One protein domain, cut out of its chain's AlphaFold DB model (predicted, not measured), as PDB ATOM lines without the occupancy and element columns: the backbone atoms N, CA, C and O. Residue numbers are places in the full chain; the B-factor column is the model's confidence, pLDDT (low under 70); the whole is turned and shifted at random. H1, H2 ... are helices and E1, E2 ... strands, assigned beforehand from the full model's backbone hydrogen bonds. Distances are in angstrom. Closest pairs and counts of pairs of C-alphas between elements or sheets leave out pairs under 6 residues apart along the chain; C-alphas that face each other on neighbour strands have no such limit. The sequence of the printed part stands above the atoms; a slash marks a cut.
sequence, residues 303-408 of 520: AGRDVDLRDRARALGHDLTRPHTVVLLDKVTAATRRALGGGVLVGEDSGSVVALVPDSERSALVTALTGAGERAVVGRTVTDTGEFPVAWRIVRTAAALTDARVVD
ATOM      1  N   ALA A 303     118.933 126.180 138.852       87.00
ATOM      2  CA  ALA A 303     118.368 126.283 140.186       87.00
ATOM      3  C   ALA A 303     117.592 127.602 140.330       87.00
ATOM      4  O   ALA A 303     118.142 128.650 140.649       87.00
ATOM      5  N   GLY A 304     116.282 127.551 140.098       85.19
ATOM      6  CA  GLY A 304     115.387 128.686 140.326       85.19
ATOM      7  C   GLY A 304     114.405 128.919 139.189       85.19
ATOM      8  O   GLY A 304     114.407 128.220 138.176       85.19
ATOM      9  N   ARG A 305     113.520 129.901 139.373       85.12
ATOM     10  CA  ARG A 305     112.638 130.358 138.298       85.12
ATOM     11  C   ARG A 305     113.347 131.422 137.483       85.12
ATOM     12  O   ARG A 305     113.972 132.326 138.022       85.12
ATOM     13  N   ASP A 306     113.149 131.340 136.182       86.50
ATOM     14  CA  ASP A 306     113.725 132.233 135.188       86.50
ATOM     15  C   ASP A 306     113.523 133.737 135.493       86.50
ATOM     16  O   ASP A 306     114.467 134.526 135.460       86.50
ATOM     17  N   VAL A 307     112.307 134.133 135.884       83.62
ATOM     18  CA  VAL A 307     111.990 135.525 136.259       83.62
ATOM     19  C   VAL A 307     112.832 135.993 137.453       83.62
ATOM     20  O   VAL A 307     113.431 137.065 137.391       83.62
ATOM     21  N   ASP A 308     112.953 135.159 138.489       87.88
ATOM     22  CA  ASP A 308     113.704 135.487 139.706       87.88
ATOM     23  C   ASP A 308     115.206 135.644 139.406       87.88
ATOM     24  O   ASP A 308     115.871 136.521 139.960       87.88
ATOM     25  N   LEU A 309     115.749 134.821 138.500       89.88
ATOM     26  CA  LEU A 309     117.152 134.890 138.078       89.88
ATOM     27  C   LEU A 309     117.444 136.164 137.274       89.88
ATOM     28  O   LEU A 309     118.455 136.822 137.525       89.88
ATOM     29  N   ARG A 310     116.551 136.559 136.353       89.38
ATOM     30  CA  ARG A 310     116.707 137.811 135.590       89.38
ATOM     31  C   ARG A 310     116.617 139.048 136.481       89.38
ATOM     32  O   ARG A 310     117.400 139.979 136.295       89.38
ATOM     33  N   ASP A 311     115.709 139.066 137.452       87.56
ATOM     34  CA  ASP A 311     115.575 140.200 138.371       87.56
ATOM     35  C   ASP A 311     116.771 140.306 139.329       87.56
ATOM     36  O   ASP A 311     117.294 141.403 139.535       87.56
ATOM     37  N   ARG A 312     117.286 139.171 139.830       89.06
ATOM     38  CA  ARG A 312     118.548 139.124 140.594       89.06
ATOM     39  C   ARG A 312     119.731 139.635 139.774       89.06
ATOM     40  O   ARG A 312     120.511 140.437 140.281       89.06
ATOM     41  N   ALA A 313     119.852 139.216 138.514       89.06
ATOM     42  CA  ALA A 313     120.919 139.680 137.632       89.06
ATOM     43  C   ALA A 313     120.863 141.196 137.413       89.06
ATOM     44  O   ALA A 313     121.876 141.871 137.587       89.06
ATOM     45  N   ARG A 314     119.672 141.747 137.134       89.31
ATOM     46  CA  ARG A 314     119.470 143.198 136.984       89.31
ATOM     47  C   ARG A 314     119.817 143.967 138.253       89.31
ATOM     48  O   ARG A 314     120.457 145.009 138.160       89.31
ATOM     49  N   ALA A 315     119.427 143.460 139.424       84.75
ATOM     50  CA  ALA A 315     119.762 144.075 140.710       84.75
ATOM     51  C   ALA A 315     121.280 144.110 140.967       84.75
ATOM     52  O   ALA A 315     121.769 145.035 141.611       84.75
ATOM     53  N   LEU A 316     122.022 143.139 140.425       85.94
ATOM     54  CA  LEU A 316     123.485 143.067 140.473       85.94
ATOM     55  C   LEU A 316     124.173 143.785 139.293       85.94
ATOM     56  O   LEU A 316     125.395 143.754 139.195       85.94
ATOM     57  N   GLY A 317     123.419 144.441 138.402       86.25
ATOM     58  CA  GLY A 317     123.961 145.200 137.268       86.25
ATOM     59  C   GLY A 317     124.274 144.380 136.010       86.25
ATOM     60  O   GLY A 317     124.903 144.902 135.092       86.25
ATOM     61  N   HIS A 318     123.820 143.127 135.931       88.38
ATOM     62  CA  HIS A 318     124.020 142.249 134.776       88.38
ATOM     63  C   HIS A 318     122.755 142.154 133.909       88.38
ATOM     64  O   HIS A 318     121.649 141.909 134.396       88.38
ATOM     65  N   ASP A 319     122.916 142.327 132.596       89.06
ATOM     66  CA  ASP A 319     121.816 142.334 131.625       89.06
ATOM     67  C   ASP A 319     121.718 141.003 130.869       89.06
ATOM     68  O   ASP A 319     122.237 140.869 129.765       89.06
ATOM     69  N   LEU A 320     120.993 140.037 131.440       90.06
ATOM     70  CA  LEU A 320     120.765 138.718 130.829       90.06
ATOM     71  C   LEU A 320     119.865 138.737 129.577       90.06
ATOM     72  O   LEU A 320     119.569 137.676 129.040       90.06
ATOM     73  N   THR A 321     119.399 139.904 129.110       88.25
ATOM     74  CA  THR A 321     118.661 139.998 127.832       88.25
ATOM     75  C   THR A 321     119.582 140.008 126.615       88.25
ATOM     76  O   THR A 321     119.128 139.832 125.485       88.25
ATOM     77  N   ARG A 322     120.882 140.214 126.836       91.06
ATOM     78  CA  ARG A 322     121.905 140.147 125.793       91.06
ATOM     79  C   ARG A 322     122.411 138.714 125.623       91.06
ATOM     80  O   ARG A 322     122.366 137.941 126.578       91.06
ATOM     81  N   PRO A 323     122.951 138.360 124.447       93.88
ATOM     82  CA  PRO A 323     123.622 137.081 124.269       93.88
ATOM     83  C   PRO A 323     124.859 136.957 125.174       93.88
ATOM     84  O   PRO A 323     125.634 137.907 125.305       93.88
ATOM     85  N   HIS A 324     125.046 135.787 125.781       94.25
ATOM     86  CA  HIS A 324     126.192 135.456 126.633       94.25
ATOM     87  C   HIS A 324     126.870 134.180 126.145       94.25
ATOM     88  O   HIS A 324     126.214 133.267 125.674       94.25
ATOM     89  N   THR A 325     128.175 134.062 126.328       94.56
ATOM     90  CA  THR A 325     128.923 132.824 126.133       94.56
ATOM     91  C   THR A 325     129.273 132.223 127.493       94.56
ATOM     92  O   THR A 325     129.763 132.915 128.388       94.56
ATOM     93  N   VAL A 326     129.019 130.921 127.651       95.38
ATOM     94  CA  VAL A 326     129.394 130.156 128.850       95.38
ATOM     95  C   VAL A 326     130.817 129.646 128.694       95.38
ATOM     96  O   VAL A 326     131.117 128.956 127.724       95.38
ATOM     97  N   VAL A 327     131.684 129.938 129.654       94.56
ATOM     98  CA  VAL A 327     133.092 129.534 129.618       94.56
ATOM     99  C   VAL A 327     133.430 128.741 130.868       94.56
ATOM    100  O   VAL A 327     133.094 129.151 131.978       94.56
ATOM    101  N   LEU A 328     134.110 127.614 130.685       94.94
ATOM    102  CA  LEU A 328     134.724 126.860 131.772       94.94
ATOM    103  C   LEU A 328     136.209 127.168 131.824       94.94
ATOM    104  O   LEU A 328     136.897 127.097 130.805       94.94
ATOM    105  N   LEU A 329     136.690 127.468 133.024       91.62
ATOM    106  CA  LEU A 329     138.088 127.739 133.327       91.62
ATOM    107  C   LEU A 329     138.536 126.834 134.481       91.62
ATOM    108  O   LEU A 329     137.789 126.625 135.437       91.62
ATOM    109  N   ASP A 330     139.781 126.361 134.444       85.81
ATOM    110  CA  ASP A 330     140.373 125.663 135.600       85.81
ATOM    111  C   ASP A 330     140.610 126.632 136.775       85.81
ATOM    112  O   ASP A 330     140.522 126.260 137.942       85.81
ATOM    113  N   LYS A 331     140.955 127.889 136.470       82.56
ATOM    114  CA  LYS A 331     141.220 128.952 137.449       82.56
ATOM    115  C   LYS A 331     141.090 130.328 136.808       82.56
ATOM    116  O   LYS A 331     141.300 130.478 135.611       82.56
ATOM    117  N   VAL A 332     140.847 131.353 137.624       80.19
ATOM    118  CA  VAL A 332     140.900 132.757 137.181       80.19
ATOM    119  C   VAL A 332     142.284 133.332 137.462       80.19
ATOM    120  O   VAL A 332     142.646 133.553 138.620       80.19
ATOM    121  N   THR A 333     143.068 133.607 136.420       77.19
ATOM    122  CA  THR A 333     144.351 134.316 136.565       77.19
ATOM    123  C   THR A 333     144.180 135.833 136.458       77.19
ATOM    124  O   THR A 333     143.118 136.344 136.103       77.19
ATOM    125  N   ALA A 334     145.255 136.585 136.719       70.25
ATOM    126  CA  ALA A 334     145.278 138.031 136.504       70.25
ATOM    127  C   ALA A 334     145.090 138.431 135.025       70.25
ATOM    128  O   ALA A 334     144.565 139.509 134.754       70.25
ATOM    129  N   ALA A 335     145.513 137.587 134.074       68.81
ATOM    130  CA  ALA A 335     145.321 137.837 132.645       68.81
ATOM    131  C   ALA A 335     143.848 137.684 132.261       68.81
ATOM    132  O   ALA A 335     143.270 138.592 131.665       68.81
ATOM    133  N   THR A 336     143.226 136.597 132.711       71.94
ATOM    134  CA  THR A 336     141.807 136.312 132.483       71.94
ATOM    135  C   THR A 336     140.915 137.329 133.187       71.94
ATOM    136  O   THR A 336     139.996 137.856 132.578       71.94
ATOM    137  N   ARG A 337     141.248 137.741 134.417       75.38
ATOM    138  CA  ARG A 337     140.530 138.819 135.119       75.38
ATOM    139  C   ARG A 337     140.564 140.151 134.363       75.38
ATOM    140  O   ARG A 337     139.570 140.863 134.352       75.38
ATOM    141  N   ARG A 338     141.689 140.482 133.718       73.88
ATOM    142  CA  ARG A 338     141.791 141.677 132.864       73.88
ATOM    143  C   ARG A 338     140.952 141.562 131.594       73.88
ATOM    144  O   ARG A 338     140.406 142.568 131.161       73.88
ATOM    145  N   ALA A 339     140.858 140.367 131.015       72.38
ATOM    146  CA  ALA A 339     140.084 140.121 129.800       72.38
ATOM    147  C   ALA A 339     138.566 140.063 130.043       72.38
ATOM    148  O   ALA A 339     137.814 140.465 129.169       72.38
ATOM    149  N   LEU A 340     138.129 139.583 131.214       72.19
ATOM    150  CA  LEU A 340     136.714 139.434 131.574       72.19
ATOM    151  C   LEU A 340     136.022 140.764 131.949       72.19
ATOM    152  O   LEU A 340     134.804 140.805 132.025       72.19
ATOM    153  N   GLY A 341     136.751 141.855 132.200       67.94
ATOM    154  CA  GLY A 341     136.126 143.141 132.544       67.94
ATOM    155  C   GLY A 341     135.200 143.086 133.779       67.94
ATOM    156  O   GLY A 341     135.258 142.164 134.590       67.94
ATOM    157  N   GLY A 342     134.360 144.113 133.957       67.75
ATOM    158  CA  GLY A 342     133.438 144.228 135.101       67.75
ATOM    159  C   GLY A 342     132.030 143.659 134.871       67.75
ATOM    160  O   GLY A 342     131.235 143.630 135.803       67.75
ATOM    161  N   GLY A 343     131.703 143.234 133.645       72.81
ATOM    162  CA  GLY A 343     130.355 142.789 133.261       72.81
ATOM    163  C   GLY A 343     130.103 141.283 133.379       72.81
ATOM    164  O   GLY A 343     128.999 140.828 133.083       72.81
ATOM    165  N   VAL A 344     131.104 140.504 133.795       85.62
ATOM    166  CA  VAL A 344     131.069 139.034 133.781       85.62
ATOM    167  C   VAL A 344     130.555 138.465 135.098       85.62
ATOM    168  O   VAL A 344     130.999 138.855 136.177       85.62
ATOM    169  N   LEU A 345     129.673 137.471 135.000       89.31
ATOM    170  CA  LEU A 345     129.275 136.642 136.137       89.31
ATOM    171  C   LEU A 345     130.275 135.493 136.285       89.31
ATOM    172  O   LEU A 345     130.445 134.713 135.351       89.31
ATOM    173  N   VAL A 346     130.923 135.370 137.442       89.81
ATOM    174  CA  VAL A 346     131.879 134.286 137.720       89.81
ATOM    175  C   VAL A 346     131.405 133.485 138.920       89.81
ATOM    176  O   VAL A 346     131.126 134.072 139.960       89.81
ATOM    177  N   GLY A 347     131.366 132.161 138.794       90.38
ATOM    178  CA  GLY A 347     131.014 131.215 139.853       90.38
ATOM    179  C   GLY A 347     131.918 129.984 139.843       90.38
ATOM    180  O   GLY A 347     132.814 129.862 139.008       90.38
ATOM    181  N   GLU A 348     131.679 129.059 140.765       91.56
ATOM    182  CA  GLU A 348     132.388 127.779 140.830       91.56
ATOM    183  C   GLU A 348     131.372 126.643 140.964       91.56
ATOM    184  O   GLU A 348     130.568 126.636 141.894       91.56
ATOM    185  N   ASP A 349     131.413 125.687 140.038       90.00
ATOM    186  CA  ASP A 349     130.617 124.462 140.088       90.00
ATOM    187  C   ASP A 349     131.545 123.251 139.972       90.00
ATOM    188  O   ASP A 349     132.336 123.133 139.034       90.00
ATOM    189  N   SER A 350     131.428 122.323 140.923       84.12
ATOM    190  CA  SER A 350     132.125 121.031 140.896       84.12
ATOM    191  C   SER A 350     133.657 121.134 140.734       84.12
ATOM    192  O   SER A 350     134.274 120.258 140.127       84.12
ATOM    193  N   GLY A 351     134.273 122.193 141.279       83.69
ATOM    194  CA  GLY A 351     135.718 122.454 141.207       83.69
ATOM    195  C   GLY A 351     136.192 123.094 139.896       83.69
ATOM    196  O   GLY A 351     137.395 123.219 139.678       83.69
ATOM    197  N   SER A 352     135.270 123.493 139.017       87.38
ATOM    198  CA  SER A 352     135.553 124.267 137.806       87.38
ATOM    199  C   SER A 352     134.952 125.663 137.916       87.38
ATOM    200  O   SER A 352     133.846 125.844 138.430       87.38
ATOM    201  N   VAL A 353     135.663 126.663 137.402       91.62
ATOM    202  CA  VAL A 353     135.160 128.036 137.363       91.62
ATOM    203  C   VAL A 353     134.263 128.199 136.144       91.62
ATOM    204  O   VAL A 353     134.670 127.896 135.022       91.62
ATOM    205  N   VAL A 354     133.058 128.719 136.362       93.75
ATOM    206  CA  VAL A 354     132.151 129.153 135.300       93.75
ATOM    207  C   VAL A 354     132.235 130.667 135.148       93.75
ATOM    208  O   VAL A 354     132.179 131.396 136.136       93.75
ATOM    209  N   ALA A 355     132.357 131.143 133.913       92.62
ATOM    210  CA  ALA A 355     132.236 132.553 133.569       92.62
ATOM    211  C   ALA A 355     131.143 132.733 132.508       92.62
ATOM    212  O   ALA A 355     131.179 132.081 131.463       92.62
ATOM    213  N   LEU A 356     130.176 133.611 132.772       93.50
ATOM    214  CA  LEU A 356     129.153 134.021 131.810       93.50
ATOM    215  C   LEU A 356     129.551 135.383 131.263       93.50
ATOM    216  O   LEU A 356     129.536 136.387 131.979       93.50
ATOM    217  N   VAL A 357     129.950 135.386 129.999       91.81
ATOM    218  CA  VAL A 357     130.591 136.534 129.365       91.81
ATOM    219  C   VAL A 357     129.659 137.102 128.313       91.81
ATOM    220  O   VAL A 357     129.148 136.317 127.519       91.81
ATOM    221  N   PRO A 358     129.415 138.422 128.263       91.88
ATOM    222  CA  PRO A 358     128.686 139.017 127.150       91.88
ATOM    223  C   PRO A 358     129.311 138.587 125.821       91.88
ATOM    224  O   PRO A 358     130.523 138.691 125.635       91.88
ATOM    225  N   ASP A 359     128.498 138.101 124.890       91.69
ATOM    226  CA  ASP A 359     129.001 137.492 123.654       91.69
ATOM    227  C   ASP A 359     129.823 138.475 122.798       91.69
ATOM    228  O   ASP A 359     130.782 138.092 122.135       91.69
ATOM    229  N   SER A 360     129.544 139.777 122.920       89.62
ATOM    230  CA  SER A 360     130.337 140.855 122.315       89.62
ATOM    231  C   SER A 360     131.814 140.869 122.730       89.62
ATOM    232  O   SER A 360     132.639 141.440 122.022       89.62
ATOM    233  N   GLU A 361     132.157 140.271 123.874       88.25
ATOM    234  CA  GLU A 361     133.524 140.197 124.410       88.25
ATOM    235  C   GLU A 361     134.194 138.835 124.141       88.25
ATOM    236  O   GLU A 361     135.383 138.661 124.426       88.25
ATOM    237  N   ARG A 362     133.473 137.880 123.530       89.06
ATOM    238  CA  ARG A 362     133.938 136.510 123.250       89.06
ATOM    239  C   ARG A 362     135.298 136.480 122.551       89.06
ATOM    240  O   ARG A 362     136.218 135.817 123.026       89.06
ATOM    241  N   SER A 363     135.463 137.208 121.444       88.19
ATOM    242  CA  SER A 363     136.704 137.173 120.650       88.19
ATOM    243  C   SER A 363     137.922 137.695 121.420       88.19
ATOM    244  O   SER A 363     139.026 137.155 121.292       88.19
ATOM    245  N   ALA A 364     137.730 138.731 122.244       86.50
ATOM    246  CA  ALA A 364     138.784 139.273 123.096       86.50
ATOM    247  C   ALA A 364     139.193 138.259 124.173       86.50
ATOM    248  O   ALA A 364     140.387 138.046 124.403       86.50
ATOM    249  N   LEU A 365     138.213 137.575 124.770       86.69
ATOM    250  CA  LEU A 365     138.452 136.523 125.749       86.69
ATOM    251  C   LEU A 365     139.204 135.329 125.149       86.69
ATOM    252  O   LEU A 365     140.211 134.913 125.715       86.69
ATOM    253  N   VAL A 366     138.764 134.802 124.001       88.44
ATOM    254  CA  VAL A 366     139.428 133.673 123.315       88.44
ATOM    255  C   VAL A 366     140.891 134.011 123.016       88.44
ATOM    256  O   VAL A 366     141.788 133.207 123.283       88.44
ATOM    257  N   THR A 367     141.153 135.232 122.541       87.50
ATOM    258  CA  THR A 367     142.514 135.718 122.267       87.50
ATOM    259  C   THR A 367     143.356 135.775 123.545       87.50
ATOM    260  O   THR A 367     144.502 135.322 123.556       87.50
ATOM    261  N   ALA A 368     142.791 136.288 124.641       85.94
ATOM    262  CA  ALA A 368     143.481 136.391 125.923       85.94
ATOM    263  C   ALA A 368     143.788 135.017 126.540       85.94
ATOM    264  O   ALA A 368     144.915 134.788 126.980       85.94
ATOM    265  N   LEU A 369     142.824 134.091 126.525       87.44
ATOM    266  CA  LEU A 369     142.988 132.722 127.024       87.44
ATOM    267  C   LEU A 369     144.054 131.964 126.230       87.44
ATOM    268  O   LEU A 369     144.914 131.305 126.819       87.44
ATOM    269  N   THR A 370     144.041 132.114 124.903       87.06
ATOM    270  CA  THR A 370     145.035 131.501 124.011       87.06
ATOM    271  C   THR A 370     146.431 132.071 124.261       87.06
ATOM    272  O   THR A 370     147.383 131.310 124.413       87.06
ATOM    273  N   GLY A 371     146.562 133.398 124.383       84.38
ATOM    274  CA  GLY A 371     147.840 134.059 124.674       84.38
ATOM    275  C   GLY A 371     148.404 133.732 126.062       84.38
ATOM    276  O   GLY A 371     149.618 133.617 126.222       84.38
ATOM    277  N   ALA A 372     147.536 133.539 127.058       82.06
ATOM    278  CA  ALA A 372     147.916 133.087 128.397       82.06
ATOM    279  C   ALA A 372     148.209 131.574 128.460       82.06
ATOM    280  O   ALA A 372     148.783 131.088 129.438       82.06
ATOM    281  N   GLY A 373     147.812 130.825 127.426       81.31
ATOM    282  CA  GLY A 373     147.895 129.373 127.380       81.31
ATOM    283  C   GLY A 373     147.059 128.710 128.472       81.31
ATOM    284  O   GLY A 373     147.472 127.687 129.006       81.31
ATOM    285  N   GLU A 374     145.931 129.275 128.884       83.06
ATOM    286  CA  GLU A 374     145.116 128.694 129.959       83.06
ATOM    287  C   GLU A 374     144.322 127.472 129.495       83.06
ATOM    288  O   GLU A 374     144.121 127.273 128.300       83.06
ATOM    289  N   ARG A 375     143.914 126.620 130.447       88.25
ATOM    290  CA  ARG A 375     142.948 125.558 130.164       88.25
ATOM    291  C   ARG A 375     141.542 126.133 130.246       88.25
ATOM    292  O   ARG A 375     141.129 126.578 131.318       88.25
ATOM    293  N   ALA A 376     140.856 126.160 129.111       92.00
ATOM    294  CA  ALA A 376     139.545 126.760 128.968       92.00
ATOM    295  C   ALA A 376     138.718 126.079 127.874       92.00
ATOM    296  O   ALA A 376     139.237 125.705 126.821       92.00
ATOM    297  N   VAL A 377     137.410 125.988 128.099       94.06
ATOM    298  CA  VAL A 377     136.442 125.600 127.069       94.06
ATOM    299  C   VAL A 377     135.431 126.722 126.912       94.06
ATOM    300  O   VAL A 377     134.740 127.085 127.865       94.06
ATOM    301  N   VAL A 378     135.355 127.266 125.703       93.50
ATOM    302  CA  VAL A 378     134.465 128.363 125.328       93.50
ATOM    303  C   VAL A 378     133.224 127.767 124.677       93.50
ATOM    304  O   VAL A 378     133.296 127.112 123.641       93.50
ATOM    305  N   GLY A 379     132.083 127.937 125.336       92.56
ATOM    306  CA  GLY A 379     130.794 127.414 124.907       92.56
ATOM    307  C   GLY A 379     130.187 128.156 123.729       92.56
ATOM    308  O   GLY A 379     130.770 129.072 123.159       92.56
ATOM    309  N   ARG A 380     128.978 127.749 123.358       89.38
ATOM    310  CA  ARG A 380     128.183 128.453 122.349       89.38
ATOM    311  C   ARG A 380     127.520 129.683 122.961       89.38
ATOM    312  O   ARG A 380     127.336 129.745 124.179       89.38
ATOM    313  N   THR A 381     127.137 130.621 122.106       92.00
ATOM    314  CA  THR A 381     126.296 131.746 122.503       92.00
ATOM    315  C   THR A 381     124.935 131.255 123.002       92.00
ATOM    316  O   THR A 381     124.260 130.456 122.353       92.00
ATOM    317  N   VAL A 382     124.554 131.757 124.167       93.31
ATOM    318  CA  VAL A 382     123.286 131.581 124.868       93.31
ATOM    319  C   VAL A 382     122.491 132.871 124.735       93.31
ATOM    320  O   VAL A 382     123.005 133.951 125.033       93.31
ATOM    321  N   THR A 383     121.241 132.772 124.288       92.19
ATOM    322  CA  THR A 383     120.356 133.942 124.114       92.19
ATOM    323  C   THR A 383     119.194 133.974 125.089       92.19
ATOM    324  O   THR A 383     118.610 135.036 125.300       92.19
ATOM    325  N   ASP A 384     118.898 132.838 125.717       89.81
ATOM    326  CA  ASP A 384     117.891 132.730 126.759       89.81
ATOM    327  C   ASP A 384     118.455 132.053 128.006       89.81
ATOM    328  O   ASP A 384     119.266 131.128 127.961       89.81
ATOM    329  N   THR A 385     117.977 132.503 129.154       89.31
ATOM    330  CA  THR A 385     118.367 132.009 130.472       89.31
ATOM    331  C   THR A 385     118.084 130.518 130.673       89.31
ATOM    332  O   THR A 385     118.807 129.863 131.425       89.31
ATOM    333  N   GLY A 386     117.096 129.946 129.978       90.12
ATOM    334  CA  GLY A 386     116.820 128.509 129.993       90.12
ATOM    335  C   GLY A 386     117.880 127.648 129.291       90.12
ATOM    336  O   GLY A 386     117.915 126.436 129.508       90.12
ATOM    337  N   GLU A 387     118.760 128.238 128.478       93.06
ATOM    338  CA  GLU A 387     119.798 127.513 127.731       93.06
ATOM    339  C   GLU A 387     121.092 127.326 128.542       93.06
ATOM    340  O   GLU A 387     121.878 126.422 128.237       93.06
ATOM    341  N   PHE A 388     121.310 128.124 129.599       94.81
ATOM    342  CA  PHE A 388     122.521 128.059 130.429       94.81
ATOM    343  C   PHE A 388     122.835 126.649 130.960       94.81
ATOM    344  O   PHE A 388     123.993 126.233 130.837       94.81
ATOM    345  N   PRO A 389     121.867 125.859 131.473       94.31
ATOM    346  CA  PRO A 389     122.159 124.512 131.964       94.31
ATOM    347  C   PRO A 389     122.631 123.553 130.872       94.31
ATOM    348  O   PRO A 389     123.517 122.718 131.088       94.31
ATOM    349  N   VAL A 390     122.064 123.676 129.671       93.44
ATOM    350  CA  VAL A 390     122.459 122.860 128.520       93.44
ATOM    351  C   VAL A 390     123.848 123.268 128.039       93.44
ATOM    352  O   VAL A 390     124.711 122.402 127.888       93.44
ATOM    353  N   ALA A 391     124.097 124.570 127.879       94.31
ATOM    354  CA  ALA A 391     125.397 125.101 127.481       94.31
ATOM    355  C   ALA A 391     126.509 124.691 128.461       94.31
ATOM    356  O   ALA A 391     127.564 124.217 128.035       94.31
ATOM    357  N   TRP A 392     126.255 124.775 129.769       94.81
ATOM    358  CA  TRP A 392     127.207 124.357 130.796       94.81
ATOM    359  C   TRP A 392     127.524 122.862 130.749       94.81
ATOM    360  O   TRP A 392     128.690 122.466 130.815       94.81
ATOM    361  N   ARG A 393     126.511 122.011 130.559       92.31
ATOM    362  CA  ARG A 393     126.703 120.562 130.392       92.31
ATOM    363  C   ARG A 393     127.575 120.225 129.181       92.31
ATOM    364  O   ARG A 393     128.449 119.361 129.294       92.31
ATOM    365  N   ILE A 394     127.363 120.897 128.049       93.56
ATOM    366  CA  ILE A 394     128.169 120.715 126.830       93.56
ATOM    367  C   ILE A 394     129.627 121.098 127.110       93.56
ATOM    368  O   ILE A 394     130.530 120.297 126.860       93.56
ATOM    369  N   VAL A 395     129.854 122.287 127.676       94.69
ATOM    370  CA  VAL A 395     131.188 122.805 128.018       94.69
ATOM    371  C   VAL A 395     131.922 121.854 128.967       94.69
ATOM    372  O   VAL A 395     133.064 121.479 128.698       94.69
ATOM    373  N   ARG A 396     131.264 121.386 130.034       93.50
ATOM    374  CA  ARG A 396     131.838 120.408 130.976       93.50
ATOM    375  C   ARG A 396     132.182 119.080 130.318       93.50
ATOM    376  O   ARG A 396     133.224 118.495 130.613       93.50
ATOM    377  N   THR A 397     131.317 118.596 129.430       92.88
ATOM    378  CA  THR A 397     131.554 117.337 128.718       92.88
ATOM    379  C   THR A 397     132.759 117.457 127.793       92.88
ATOM    380  O   THR A 397     133.603 116.562 127.776       92.88
ATOM    381  N   ALA A 398     132.898 118.585 127.093       92.44
ATOM    382  CA  ALA A 398     134.066 118.864 126.265       92.44
ATOM    383  C   ALA A 398     135.348 119.001 127.102       92.44
ATOM    384  O   ALA A 398     136.353 118.381 126.767       92.44
ATOM    385  N   ALA A 399     135.302 119.743 128.215       92.00
ATOM    386  CA  ALA A 399     136.444 119.953 129.109       92.00
ATOM    387  C   ALA A 399     136.977 118.641 129.694       92.00
ATOM    388  O   ALA A 399     138.184 118.444 129.798       92.00
ATOM    389  N   ALA A 400     136.080 117.712 130.029       91.12
ATOM    390  CA  ALA A 400     136.475 116.386 130.478       91.12
ATOM    391  C   ALA A 400     137.087 115.545 129.345       91.12
ATOM    392  O   ALA A 400     137.910 114.671 129.612       91.12
ATOM    393  N   LEU A 401     136.671 115.746 128.093       89.50
ATOM    394  CA  LEU A 401     137.133 114.957 126.950       89.50
ATOM    395  C   LEU A 401     138.450 115.443 126.347       89.50
ATOM    396  O   LEU A 401     139.194 114.610 125.841       89.50
ATOM    397  N   THR A 402     138.698 116.750 126.345       88.81
ATOM    398  CA  THR A 402     139.793 117.365 125.590       88.81
ATOM    399  C   THR A 402     141.100 117.447 126.375       88.81
ATOM    400  O   THR A 402     141.129 117.809 127.554       88.81
ATOM    401  N   ASP A 403     142.206 117.175 125.687       85.31
ATOM    402  CA  ASP A 403     143.561 117.410 126.197       85.31
ATOM    403  C   ASP A 403     144.109 118.785 125.784       85.31
ATOM    404  O   ASP A 403     145.172 119.209 126.247       85.31
ATOM    405  N   ALA A 404     143.382 119.515 124.937       86.12
ATOM    406  CA  ALA A 404     143.797 120.832 124.494       86.12
ATOM    407  C   ALA A 404     143.720 121.882 125.606       86.12
ATOM    408  O   ALA A 404     143.068 121.716 126.642       86.12
ATOM    409  N   ARG A 405     144.444 122.983 125.386       87.44
ATOM    410  CA  ARG A 405     144.462 124.117 126.314       87.44
ATOM    411  C   ARG A 405     143.203 124.950 126.138       87.44
ATOM    412  O   ARG A 405     142.420 125.040 127.067       87.44
ATOM    413  N   VAL A 406     142.960 125.478 124.945       89.25
ATOM    414  CA  VAL A 406     141.755 126.259 124.657       89.25
ATOM    415  C   VAL A 406     140.947 125.528 123.596       89.25
ATOM    416  O   VAL A 406     141.502 125.151 122.568       89.25
ATOM    417  N   VAL A 407     139.658 125.314 123.861       89.75
ATOM    418  CA  VAL A 407     138.712 124.740 122.895       89.75
ATOM    419  C   VAL A 407     137.553 125.699 122.710       89.75
ATOM    420  O   VAL A 407     136.856 126.006 123.676       89.75
ATOM    421  N   ASP A 408     137.329 126.131 121.474       90.06
ATOM    422  CA  ASP A 408     136.117 126.843 121.094       90.06
ATOM    423  C   ASP A 408     135.095 125.846 120.531       90.06
ATOM    424  O   ASP A 408     135.332 125.168 119.530       90.06
TER     425      ASP A 408
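AT A GLANCE: This is residues 303 to 408 of the 520 residues of an uncharacterized protein of Pseudonocardia sulfidoxydans NBRC 16205 (UniProt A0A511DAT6). A strongly twisted five-stranded sheet forms the core, with H4 over one face and H3 over the other, in three layers; short H2 packs beside H3, and H1 sits at one end, by the first residues of H4. The printed part has 106 residues, with four named helices and five named strands, H1 E1 H2 E2 E3 H3 E4 H4 E5, class mixed. The mixed sheet runs E2 E3 E1 E4 E5. The whole is compact, radius of gyration of the C-alphas 13.2 A, spanning 37 by 27 by 21 A.

IN THESE COORDINATES: Find C-alpha 306 at (113.725, 132.233, 135.188); H1 runs from there to residue 315. Then come E1, residues 324 to 329, H2, 334 to 340, and the hairpin of E2, 345 to 349, and E3, 352 to 358, 19.4 A. Next find H3, 359 to 372, 20.0 A, E4, 376 to 382, and H4, 385 to 401, 25.6 A. E5, 406 to 408, ends at (136.117, 126.843, 121.094).

HOW THE PARTS SIT: Look for antiparallel pairing at N 325 and O 357, 2.7 A, for E1 and E3, N 382 and O 324, 2.7 A, for E1 and E4, and N 356 and O 345, 2.8 A, for E2 and E3; E4 and E5 are parallel, with N 378 and O 407 at 2.8 A. H4 is on the sheet at a height of 7.6 A, its C-alpha 395 5.6 A from C-alpha 379 of E4, their closest. H3 is on the opposite face, height 9.1 A, along E1 at 11 degrees on the local plane. H2 only grazes the sheet and touches H3, closest C-alphas Ala 339 and Leu 365, 5.7 A. H1 only just touches H4, with 3 pairs of C-alphas within 8 A, through 385 to 386 alone, closest C-alphas Asp 306 and Thr 385, 6.6 A. Every O i to N i+4 pair is within hydrogen-bond range in H1 and H2, 8 of 10 in H3 and 11 of 13 in H4.

THE WHOLE: The C-alphas farthest apart, Ala 315 and Asp 403, are 38.6 A apart. The printed part has no cut and no long link. The model's pLDDT is under 70 at residues 335 and 341 to 342.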